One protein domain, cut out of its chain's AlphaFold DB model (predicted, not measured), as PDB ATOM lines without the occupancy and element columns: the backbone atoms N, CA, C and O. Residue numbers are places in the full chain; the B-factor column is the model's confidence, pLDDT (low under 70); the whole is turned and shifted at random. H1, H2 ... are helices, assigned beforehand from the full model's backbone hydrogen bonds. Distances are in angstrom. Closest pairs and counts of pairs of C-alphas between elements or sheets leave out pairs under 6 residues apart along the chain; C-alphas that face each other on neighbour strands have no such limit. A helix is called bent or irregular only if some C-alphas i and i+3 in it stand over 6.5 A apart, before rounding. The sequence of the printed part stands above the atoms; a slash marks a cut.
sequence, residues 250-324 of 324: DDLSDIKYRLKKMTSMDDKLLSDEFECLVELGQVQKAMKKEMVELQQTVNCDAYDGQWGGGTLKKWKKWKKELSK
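What this domain is: This is residues 250 to 324 of the 324 residues of the protein "Cytochrome c domain-containing protein" of Candidatus Marinimicrobia bacterium (UniProt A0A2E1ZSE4). Four short helices, H2, H3, H4 and H5, make a loose ring, and the two longer helices lie over its two opposite sides: H1 over one, nearest to H3, and H6 over the other, near H2 and H5. After H5 the long link folds back to the beginning of H6. The printed part has 75 residues with six named helices, H1 to H6 in order along the chain, and no named strand; the class is all helix. It is compact, with a radius of gyration of the C-alphas of 11.4 A, and spans 31 by 28 by 21 A.

How they stand to each other: Start with H1, residues 250 to 261, and look from it to H3, residues 272 to 279: they touch, with the C-alphas of Ile 255 and Glu 273 closest at 5.7 A, and run opposite ways at a steep tilt of 46 degrees. H2, residues 265 to 270, is close to H1 but not clearly touching; the closest C-alphas, of Leu 259 and Lys 268, are 5.8 A apart. Go on to H4, residues 283 to 286: it and H3 touch only at the corner by their link, and only just, with 3 pairs of C-alphas within 8 A, Leu 277 and Val 283 closest at 5.0 A. H5, residues 291 to 297, touches H2 about perpendicular, at 81 degrees, with the C-alphas of Met 265 and Leu 294 closest at 6.8 A. H6, residues 309 to 322, touches no helix; it is close to H2 but not clearly touching, with the C-alphas of Leu 270 and Lys 319 closest at 6.7 A. H1 and H6 are apart. Each O i to N i+4 pair is within hydrogen-bond range in H2, H3, H5 and H6, against 7 of 8 in H1; H4 is too short for such a pair.

Where its parts are: Find C-alpha 250 at (301.107, 208.780, 245.528); from there H1 runs 19.3 A to C-alpha 261. H1 is irregular: C-alphas 250 and 253 are 7.7 A apart, against about 5 A in a regular helix. Next come H2, 8.6 A, H3, 10.5 A, H4, 5.0 A, and H5, 9.8 A. Find C-alpha 309 at (304.424, 223.352, 226.986); H6 runs 20.4 A from it to C-alpha 322 at (324.003, 222.959, 232.563).

The domain as a whole: The two C-alphas farthest apart are those of Asp 250 and Lys 324, 33.1 A. The printed part has no cut and ends at the chain's last residue. The link from H5 to H6, 11 residues, is long; the other four are tight. Look in the B-factor column: mean pLDDT of the printed part is 85.6, and residues 250 to 251 and 323 to 324 are under 70.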
ATOM      1  N   ASP A 250     301.354 208.981 244.093       54.84
ATOM      2  CA  ASP A 250     301.107 208.780 245.528       54.84
ATOM      3  C   ASP A 250     302.212 209.392 246.413       54.84
ATOM      4  O   ASP A 250     301.969 209.725 247.573       54.84
ATOM      5  N   ASP A 251     303.390 209.672 245.840       63.53
ATOM      6  CA  ASP A 251     304.536 210.272 246.535       63.53
ATOM      7  C   ASP A 251     304.539 211.813 246.494       63.53
ATOM      8  O   ASP A 251     305.503 212.453 246.917       63.53
ATOM      9  N   LEU A 252     303.473 212.469 246.012       73.31
ATOM     10  CA  LEU A 252     303.475 213.925 245.797       73.31
ATOM     11  C   LEU A 252     303.780 214.739 247.071       73.31
ATOM     12  O   LEU A 252     304.358 215.825 246.993       73.31
ATOM     13  N   SER A 253     303.368 214.257 248.245       77.19
ATOM     14  CA  SER A 253     303.659 214.896 249.538       77.19
ATOM     15  C   SER A 253     305.141 214.807 249.912       77.19
ATOM     16  O   SER A 253     305.709 215.780 250.410       77.19
ATOM     17  N   ASP A 254     305.766 213.672 249.626       72.88
ATOM     18  CA  ASP A 254     307.158 213.365 249.932       72.88
ATOM     19  C   ASP A 254     308.113 214.050 248.936       72.88
ATOM     20  O   ASP A 254     309.079 214.705 249.332       72.88
ATOM     21  N   ILE A 255     307.748 214.056 247.648       78.06
ATOM     22  CA  ILE A 255     308.398 214.850 246.592       78.06
ATOM     23  C   ILE A 255     308.425 216.336 246.982       78.06
ATOM     24  O   ILE A 255     309.480 216.971 246.981       78.06
ATOM     25  N   LYS A 256     307.281 216.893 247.410       86.12
ATOM     26  CA  LYS A 256     307.196 218.278 247.911       86.12
ATOM     27  C   LYS A 256     308.103 218.524 249.112       86.12
ATOM     28  O   LYS A 256     308.703 219.592 249.217       86.12
ATOM     29  N   TYR A 257     308.162 217.577 250.045       82.38
ATOM     30  CA  TYR A 257     308.982 217.704 251.245       82.38
ATOM     31  C   TYR A 257     310.479 217.743 250.911       82.38
ATOM     32  O   TYR A 257     311.189 218.615 251.418       82.38
ATOM     33  N   ARG A 258     310.952 216.859 250.023       79.81
ATOM     34  CA  ARG A 258     312.351 216.828 249.570       79.81
ATOM     35  C   ARG A 258     312.741 218.072 248.781       79.81
ATOM     36  O   ARG A 258     313.743 218.697 249.121       79.81
ATOM     37  N   LEU A 259     311.904 218.510 247.838       87.31
ATOM     38  CA  LEU A 259     312.126 219.762 247.102       87.31
ATOM     39  C   LEU A 259     312.212 220.967 248.041       87.31
ATOM     40  O   LEU A 259     313.017 221.867 247.835       87.31
ATOM     41  N   LYS A 260     311.427 220.986 249.124       88.88
ATOM     42  CA  LYS A 260     311.485 222.063 250.120       88.88
ATOM     43  C   LYS A 260     312.793 222.080 250.924       88.88
ATOM     44  O   LYS A 260     313.165 223.133 251.435       88.88
ATOM     45  N   LYS A 261     313.471 220.938 251.072       87.56
ATOM     46  CA  LYS A 261     314.773 220.847 251.755       87.56
ATOM     47  C   LYS A 261     315.932 221.378 250.912       87.56
ATOM     48  O   LYS A 261     316.975 221.683 251.481       87.56
ATOM     49  N   MET A 262     315.761 221.477 249.598       86.38
ATOM     50  CA  MET A 262     316.776 222.017 248.698       86.38
ATOM     51  C   MET A 262     316.822 223.538 248.805       86.38
ATOM     52  O   MET A 262     315.788 224.211 248.850       86.38
ATOM     53  N   THR A 263     318.039 224.068 248.884       87.00
ATOM     54  CA  THR A 263     318.294 225.476 249.198       87.00
ATOM     55  C   THR A 263     318.235 226.395 247.986       87.00
ATOM     56  O   THR A 263     317.899 227.562 248.162       87.00
ATOM     57  N   SER A 264     318.534 225.901 246.780       89.44
ATOM     58  CA  SER A 264     318.493 226.702 245.553       89.44
ATOM     59  C   SER A 264     317.421 226.209 244.581       89.44
ATOM     60  O   SER A 264     317.034 225.038 244.597       89.44
ATOM     61  N   MET A 265     316.921 227.120 243.743       92.56
ATOM     62  CA  MET A 265     315.990 226.770 242.670       92.56
ATOM     63  C   MET A 265     316.670 225.894 241.613       92.56
ATOM     64  O   MET A 265     316.051 224.961 241.115       92.56
ATOM     65  N   ASP A 266     317.951 226.135 241.334       89.25
ATOM     66  CA  ASP A 266     318.739 225.325 240.402       89.25
ATOM     67  C   ASP A 266     318.824 223.866 240.871       89.25
ATOM     68  O   ASP A 266     318.526 222.962 240.092       89.25
ATOM     69  N   ASP A 267     319.125 223.637 242.157       84.12
ATOM     70  CA  ASP A 267     319.174 222.289 242.743       84.12
ATOM     71  C   ASP A 267     317.822 221.590 242.614       84.12
ATOM     72  O   ASP A 267     317.769 220.426 242.230       84.12
ATOM     73  N   LYS A 268     316.721 222.306 242.885       90.75
ATOM     74  CA  LYS A 268     315.366 221.764 242.712       90.75
ATOM     75  C   LYS A 268     315.124 221.374 241.264       90.75
ATOM     76  O   LYS A 268     314.655 220.280 241.014       90.75
ATOM     77  N   LEU A 269     315.429 222.251 240.310       90.94
ATOM     78  CA  LEU A 269     315.123 222.035 238.893       90.94
ATOM     79  C   LEU A 269     316.008 220.990 238.212       90.94
ATOM     80  O   LEU A 269     315.631 220.499 237.144       90.94
ATOM     81  N   LEU A 270     317.163 220.677 238.797       86.44
ATOM     82  CA  LEU A 270     318.053 219.611 238.350       86.44
ATOM     83  C   LEU A 270     317.789 218.274 239.049       86.44
ATOM     84  O   LEU A 270     318.322 217.268 238.589       86.44
ATOM     85  N   SER A 271     316.990 218.249 240.119       80.94
ATOM     86  CA  SER A 271     316.777 217.035 240.899       80.94
ATOM     87  C   SER A 271     315.792 216.065 240.252       80.94
ATOM     88  O   SER A 271     314.818 216.466 239.600       80.94
ATOM     89  N   ASP A 272     316.005 214.779 240.528       76.44
ATOM     90  CA  ASP A 272     315.117 213.682 240.140       76.44
ATOM     91  C   ASP A 272     313.685 213.940 240.641       76.44
ATOM     92  O   ASP A 272     312.712 213.646 239.960       76.44
ATOM     93  N   GLU A 273     313.510 214.553 241.822       83.12
ATOM     94  CA  GLU A 273     312.186 214.900 242.355       83.12
ATOM     95  C   GLU A 273     311.414 215.881 241.477       83.12
ATOM     96  O   GLU A 273     310.188 215.776 241.373       83.12
ATOM     97  N   PHE A 274     312.090 216.866 240.889       88.00
ATOM     98  CA  PHE A 274     311.420 217.826 240.025       88.00
ATOM     99  C   PHE A 274     311.114 217.222 238.659       88.00
ATOM    100  O   PHE A 274     310.010 217.424 238.154       88.00
ATOM    101  N   GLU A 275     312.028 216.429 238.098       84.12
ATOM    102  CA  GLU A 275     311.770 215.643 236.885       84.12
ATOM    103  C   GLU A 275     310.533 214.755 237.065       84.12
ATOM    104  O   GLU A 275     309.612 214.769 236.246       84.12
ATOM    105  N   CYS A 276     310.402 214.175 238.251       78.06
ATOM    106  CA  CYS A 276     309.231 213.427 238.662       78.06
ATOM    107  C   CYS A 276     307.919 214.205 238.626       78.06
ATOM    108  O   CYS A 276     306.887 213.717 238.159       78.06
ATOM    109  N   LEU A 277     307.928 215.453 239.101       86.12
ATOM    110  CA  LEU A 277     306.752 216.319 239.019       86.12
ATOM    111  C   LEU A 277     306.367 216.632 237.575       86.12
ATOM    112  O   LEU A 277     305.175 216.817 237.298       86.12
ATOM    113  N   VAL A 278     307.359 216.742 236.689       86.88
ATOM    114  CA  VAL A 278     307.156 216.998 235.262       86.88
ATOM    115  C   VAL A 278     306.459 215.811 234.612       86.88
ATOM    116  O   VAL A 278     305.452 216.018 233.932       86.88
ATOM    117  N   GLU A 279     306.933 214.594 234.865       80.75
ATOM    118  CA  GLU A 279     306.343 213.359 234.334       80.75
ATOM    119  C   GLU A 279     304.916 213.135 234.833       80.75
ATOM    120  O   GLU A 279     304.010 212.855 234.049       80.75
ATOM    121  N   LEU A 280     304.676 213.377 236.123       77.50
ATOM    122  CA  LEU A 280     303.353 213.251 236.739       77.50
ATOM    123  C   LEU A 280     302.375 214.371 236.335       77.50
ATOM    124  O   LEU A 280     301.210 214.377 236.757       77.50
ATOM    125  N   GLY A 281     302.836 215.382 235.592       84.69
ATOM    126  CA  GLY A 281     302.049 216.573 235.268       84.69
ATOM    127  C   GLY A 281     301.619 217.370 236.508       84.69
ATOM    128  O   GLY A 281     300.631 218.102 236.469       84.69
ATOM    129  N   GLN A 282     302.333 217.226 237.629       88.12
ATOM    130  CA  GLN A 282     301.972 217.829 238.915       88.12
ATOM    131  C   GLN A 282     302.765 219.098 239.243       88.12
ATOM    132  O   GLN A 282     302.516 219.687 240.296       88.12
ATOM    133  N   VAL A 283     303.662 219.569 238.368       90.50
ATOM    134  CA  VAL A 283     304.492 220.769 238.613       90.50
ATOM    135  C   VAL A 283     303.655 221.958 239.080       90.50
ATOM    136  O   VAL A 283     303.927 222.516 240.141       90.50
ATOM    137  N   GLN A 284     302.564 222.280 238.375       91.94
ATOM    138  CA  GLN A 284     301.685 223.403 238.734       91.94
ATOM    139  C   GLN A 284     301.111 223.272 240.154       91.94
ATOM    140  O   GLN A 284     300.989 224.251 240.892       91.94
ATOM    141  N   LYS A 285     300.738 222.051 240.547       88.75
ATOM    142  CA  LYS A 285     300.156 221.744 241.862       88.75
ATOM    143  C   LYS A 285     301.222 221.689 242.955       88.75
ATOM    144  O   LYS A 285     300.919 221.954 244.123       88.75
ATOM    145  N   ALA A 286     302.444 221.303 242.604       87.50
ATOM    146  CA  ALA A 286     303.530 221.101 243.544       87.50
ATOM    147  C   ALA A 286     304.312 222.374 243.849       87.50
ATOM    148  O   ALA A 286     304.517 222.691 245.018       87.50
ATOM    149  N   MET A 287     304.622 223.137 242.808       90.19
ATOM    150  CA  MET A 287     305.478 224.319 242.845       90.19
ATOM    151  C   MET A 287     304.681 225.625 242.826       90.19
ATOM    152  O   MET A 287     305.253 226.683 242.610       90.19
ATOM    153  N   LYS A 288     303.361 225.590 243.080       89.12
ATOM    154  CA  LYS A 288     302.437 226.739 242.941       89.12
ATOM    155  C   LYS A 288     302.976 228.072 243.489       89.12
ATOM    156  O   LYS A 288     302.696 229.115 242.911       89.12
ATOM    157  N   LYS A 289     303.695 228.051 244.618       89.56
ATOM    158  CA  LYS A 289     304.238 229.257 245.276       89.56
ATOM    159  C   LYS A 289     305.558 229.753 244.678       89.56
ATOM    160  O   LYS A 289     305.885 230.916 244.851       89.56
ATOM    161  N   GLU A 290     306.276 228.879 243.990       91.81
ATOM    162  CA  GLU A 290     307.623 229.086 243.448       91.81
ATOM    163  C   GLU A 290     307.610 229.144 241.908       91.81
ATOM    164  O   GLU A 290     308.653 229.240 241.274       91.81
ATOM    165  N   MET A 291     306.426 229.115 241.280       92.81
ATOM    166  CA  MET A 291     306.275 229.053 239.818       92.81
ATOM    167  C   MET A 291     306.917 230.228 239.076       92.81
ATOM    168  O   MET A 291     307.469 230.036 237.996       92.81
ATOM    169  N   VAL A 292     306.833 231.440 239.625       91.88
ATOM    170  CA  VAL A 292     307.413 232.636 238.992       91.88
ATOM    171  C   VAL A 292     308.941 232.580 239.045       91.88
ATOM    172  O   VAL A 292     309.597 232.806 238.034       91.88
ATOM    173  N   GLU A 293     309.498 232.213 240.199       92.69
ATOM    174  CA  GLU A 293     310.942 232.038 240.403       92.69
ATOM    175  C   GLU A 293     311.499 230.910 239.523       92.69
ATOM    176  O   GLU A 293     312.541 231.057 238.884       92.69
ATOM    177  N   LEU A 294     310.746 229.818 239.387       93.00
ATOM    178  CA  LEU A 294     311.044 228.747 238.448       93.00
ATOM    179  C   LEU A 294     311.151 229.276 237.014       93.00
ATOM    180  O   LEU A 294     312.122 228.985 236.320       93.00
ATOM    181  N   GLN A 295     310.154 230.044 236.556       93.75
ATOM    182  CA  GLN A 295     310.114 230.553 235.181       93.75
ATOM    183  C   GLN A 295     311.253 231.548 234.912       93.75
ATOM    184  O   GLN A 295     311.786 231.574 233.801       93.75
ATOM    185  N   GLN A 296     311.648 232.332 235.921       93.19
ATOM    186  CA  GLN A 296     312.825 233.204 235.870       93.19
ATOM    187  C   GLN A 296     314.113 232.393 235.722       93.19
ATOM    188  O   GLN A 296     314.932 232.697 234.858       93.19
ATOM    189  N   THR A 297     314.251 231.323 236.503       92.06
ATOM    190  CA  THR A 297     315.439 230.459 236.506       92.06
ATOM    191  C   THR A 297     315.655 229.778 235.152       92.06
ATOM    192  O   THR A 297     316.760 229.790 234.614       92.06
ATOM    193  N   VAL A 298     314.587 229.267 234.527       91.81
ATOM    194  CA  VAL A 298     314.664 228.624 233.198       91.81
ATOM    195  C   VAL A 298     314.613 229.615 232.021       91.81
ATOM    196  O   VAL A 298     314.531 229.193 230.864       91.81
ATOM    197  N   ASN A 299     314.653 230.924 232.299       90.75
ATOM    198  CA  ASN A 299     314.647 232.013 231.317       90.75
ATOM    199  C   ASN A 299     313.463 231.948 230.323       90.75
ATOM    200  O   ASN A 299     313.624 231.932 229.090       90.75
ATOM    201  N   CYS A 300     312.248 231.849 230.870       87.00
ATOM    202  CA  CYS A 300     311.008 231.938 230.100       87.00
ATOM    203  C   CYS A 300     310.747 233.364 229.595       87.00
ATOM    204  O   CYS A 300     311.032 234.341 230.276       87.00
ATOM    205  N   ASP A 301     310.122 233.476 228.420       83.88
ATOM    206  CA  ASP A 301     309.829 234.779 227.800       83.88
ATOM    207  C   ASP A 301     308.677 235.528 228.515       83.88
ATOM    208  O   ASP A 301     308.537 236.741 228.374       83.88
ATOM    209  N   ALA A 302     307.856 234.813 229.298       81.94
ATOM    210  CA  ALA A 302     306.778 235.356 230.122       81.94
ATOM    211  C   ALA A 302     306.698 234.637 231.483       81.94
ATOM    212  O   ALA A 302     306.885 233.420 231.553       81.94
ATOM    213  N   TYR A 303     306.387 235.393 232.545       88.00
ATOM    214  CA  TYR A 303     306.327 234.925 233.941       88.00
ATOM    215  C   TYR A 303     304.891 234.882 234.488       88.00
ATOM    216  O   TYR A 303     304.558 235.520 235.488       88.00
ATOM    217  N   ASP A 304     304.003 234.186 233.788       87.31
ATOM    218  CA  ASP A 304     302.573 234.093 234.117       87.31
ATOM    219  C   ASP A 304     302.250 233.121 235.271       87.31
ATOM    220  O   ASP A 304     301.091 232.977 235.668       87.31
ATOM    221  N   GLY A 305     303.264 232.441 235.815       88.25
ATOM    222  CA  GLY A 305     303.117 231.438 236.864       88.25
ATOM    223  C   GLY A 305     302.444 230.138 236.404       88.25
ATOM    224  O   GLY A 305     302.035 229.341 237.256       88.25
ATOM    225  N   GLN A 306     302.310 229.913 235.091       90.50
ATOM    226  CA  GLN A 306     301.710 228.714 234.506       90.50
ATOM    227  C   GLN A 306     302.778 227.753 233.951       90.50
ATOM    228  O   GLN A 306     303.662 228.095 233.159       90.50
ATOM    229  N   TRP A 307     302.678 226.486 234.343       91.19
ATOM    230  CA  TRP A 307     303.456 225.390 233.789       91.19
ATOM    231  C   TRP A 307     302.773 224.869 232.523       91.19
ATOM    232  O   TRP A 307     301.846 224.062 232.580       91.19
ATOM    233  N   GLY A 308     303.233 225.351 231.369       88.56
ATOM    234  CA  GLY A 308     302.755 224.926 230.056       88.56
ATOM    235  C   GLY A 308     303.853 224.319 229.181       88.56
ATOM    236  O   GLY A 308     305.023 224.238 229.559       88.56
ATOM    237  N   GLY A 309     303.488 223.942 227.951       86.12
ATOM    238  CA  GLY A 309     304.424 223.352 226.986       86.12
ATOM    239  C   GLY A 309     305.612 224.255 226.616       86.12
ATOM    240  O   GLY A 309     306.682 223.746 226.287       86.12
ATOM    241  N   GLY A 310     305.454 225.583 226.694       87.31
ATOM    242  CA  GLY A 310     306.548 226.546 226.505       87.31
ATOM    243  C   GLY A 310     307.587 226.478 227.629       87.31
ATOM    244  O   GLY A 310     308.770 226.278 227.355       87.31
ATOM    245  N   THR A 311     307.128 226.548 228.882       90.62
ATOM    246  CA  THR A 311     307.953 226.420 230.096       90.62
ATOM    247  C   THR A 311     308.701 225.089 230.127       90.62
ATOM    248  O   THR A 311     309.910 225.064 230.340       90.62
ATOM    249  N   LEU A 312     308.018 223.987 229.795       91.19
ATOM    250  CA  LEU A 312     308.621 222.656 229.700       91.19
ATOM    251  C   LEU A 312     309.778 222.606 228.686       91.19
ATOM    252  O   LEU A 312     310.839 222.056 228.977       91.19
ATOM    253  N   LYS A 313     309.590 223.177 227.488       92.31
ATOM    254  CA  LYS A 313     310.637 223.209 226.451       92.31
ATOM    255  C   LYS A 313     311.853 224.023 226.898       92.31
ATOM    256  O   LYS A 313     312.981 223.604 226.639       92.31
ATOM    257  N   LYS A 314     311.630 225.163 227.558       93.06
ATOM    258  CA  LYS A 314     312.695 226.026 228.089       93.06
ATOM    259  C   LYS A 314     313.466 225.333 229.212       93.06
ATOM    260  O   LYS A 314     314.685 225.276 229.124       93.06
ATOM    261  N   TRP A 315     312.779 224.694 230.164       94.06
ATOM    262  CA  TRP A 315     313.416 223.897 231.221       94.06
ATOM    263  C   TRP A 315     314.274 222.753 230.658       94.06
ATOM    264  O   TRP A 315     315.442 222.640 231.018       94.06
ATOM    265  N   LYS A 316     313.762 221.962 229.699       90.44
ATOM    266  CA  LYS A 316     314.550 220.889 229.055       90.44
ATOM    267  C   LYS A 316     315.810 221.416 228.363       90.44
ATOM    268  O   LYS A 316     316.852 220.763 228.392       90.44
ATOM    269  N   LYS A 317     315.718 222.584 227.717       92.38
ATOM    270  CA  LYS A 317     316.871 223.240 227.087       92.38
ATOM    271  C   LYS A 317     317.878 223.719 228.140       92.38
ATOM    272  O   LYS A 317     319.054 223.405 228.007       92.38
ATOM    273  N   TRP A 318     317.402 224.412 229.171       92.75
ATOM    274  CA  TRP A 318     318.197 224.920 230.290       92.75
ATOM    275  C   TRP A 318     318.960 223.797 231.012       92.75
ATOM    276  O   TRP A 318     320.179 223.866 231.137       92.75
ATOM    277  N   LYS A 319     318.280 222.691 231.356       88.06
ATOM    278  CA  LYS A 319     318.890 221.505 231.987       88.06
ATOM    279  C   LYS A 319     320.028 220.922 231.139       88.06
ATOM    280  O   LYS A 319     321.074 220.563 231.665       88.06
ATOM    281  N   LYS A 320     319.846 220.870 229.813       86.50
ATOM    282  CA  LYS A 320     320.854 220.368 228.863       86.50
ATOM    283  C   LYS A 320     322.067 221.294 228.707       86.50
ATOM    284  O   LYS A 320     323.131 220.838 228.301       86.50
ATOM    285  N   GLU A 321     321.902 222.593 228.938       87.94
ATOM    286  CA  GLU A 321     322.999 223.566 228.880       87.94
ATOM    287  C   GLU A 321     323.868 223.517 230.143       87.94
ATOM    288  O   GLU A 321     325.065 223.754 230.039       87.94
ATOM    289  N   LEU A 322     323.293 223.141 231.290       78.88
ATOM    290  CA  LEU A 322     324.003 222.959 232.563       78.88
ATOM    291  C   LEU A 322     324.680 221.590 232.719       78.88
ATOM    292  O   LEU A 322     325.594 221.454 233.523       78.88
ATOM    293  N   SER A 323     324.249 220.577 231.965       58.25
ATOM    294  CA  SER A 323     324.854 219.238 231.979       58.25
ATOM    295  C   SER A 323     326.049 219.068 231.023       58.25
ATOM    296  O   SER A 323     326.503 217.942 230.808       58.25
ATOM    297  N   LYS A 324     326.544 220.164 230.433       50.69
ATOM    298  CA  LYS A 324     327.751 220.227 229.592       50.69
ATOM    299  C   LYS A 324     328.906 220.879 230.334       50.69
ATOM    300  O   LYS A 324     330.046 220.427 230.094       50.69
TER     301      LYS A 324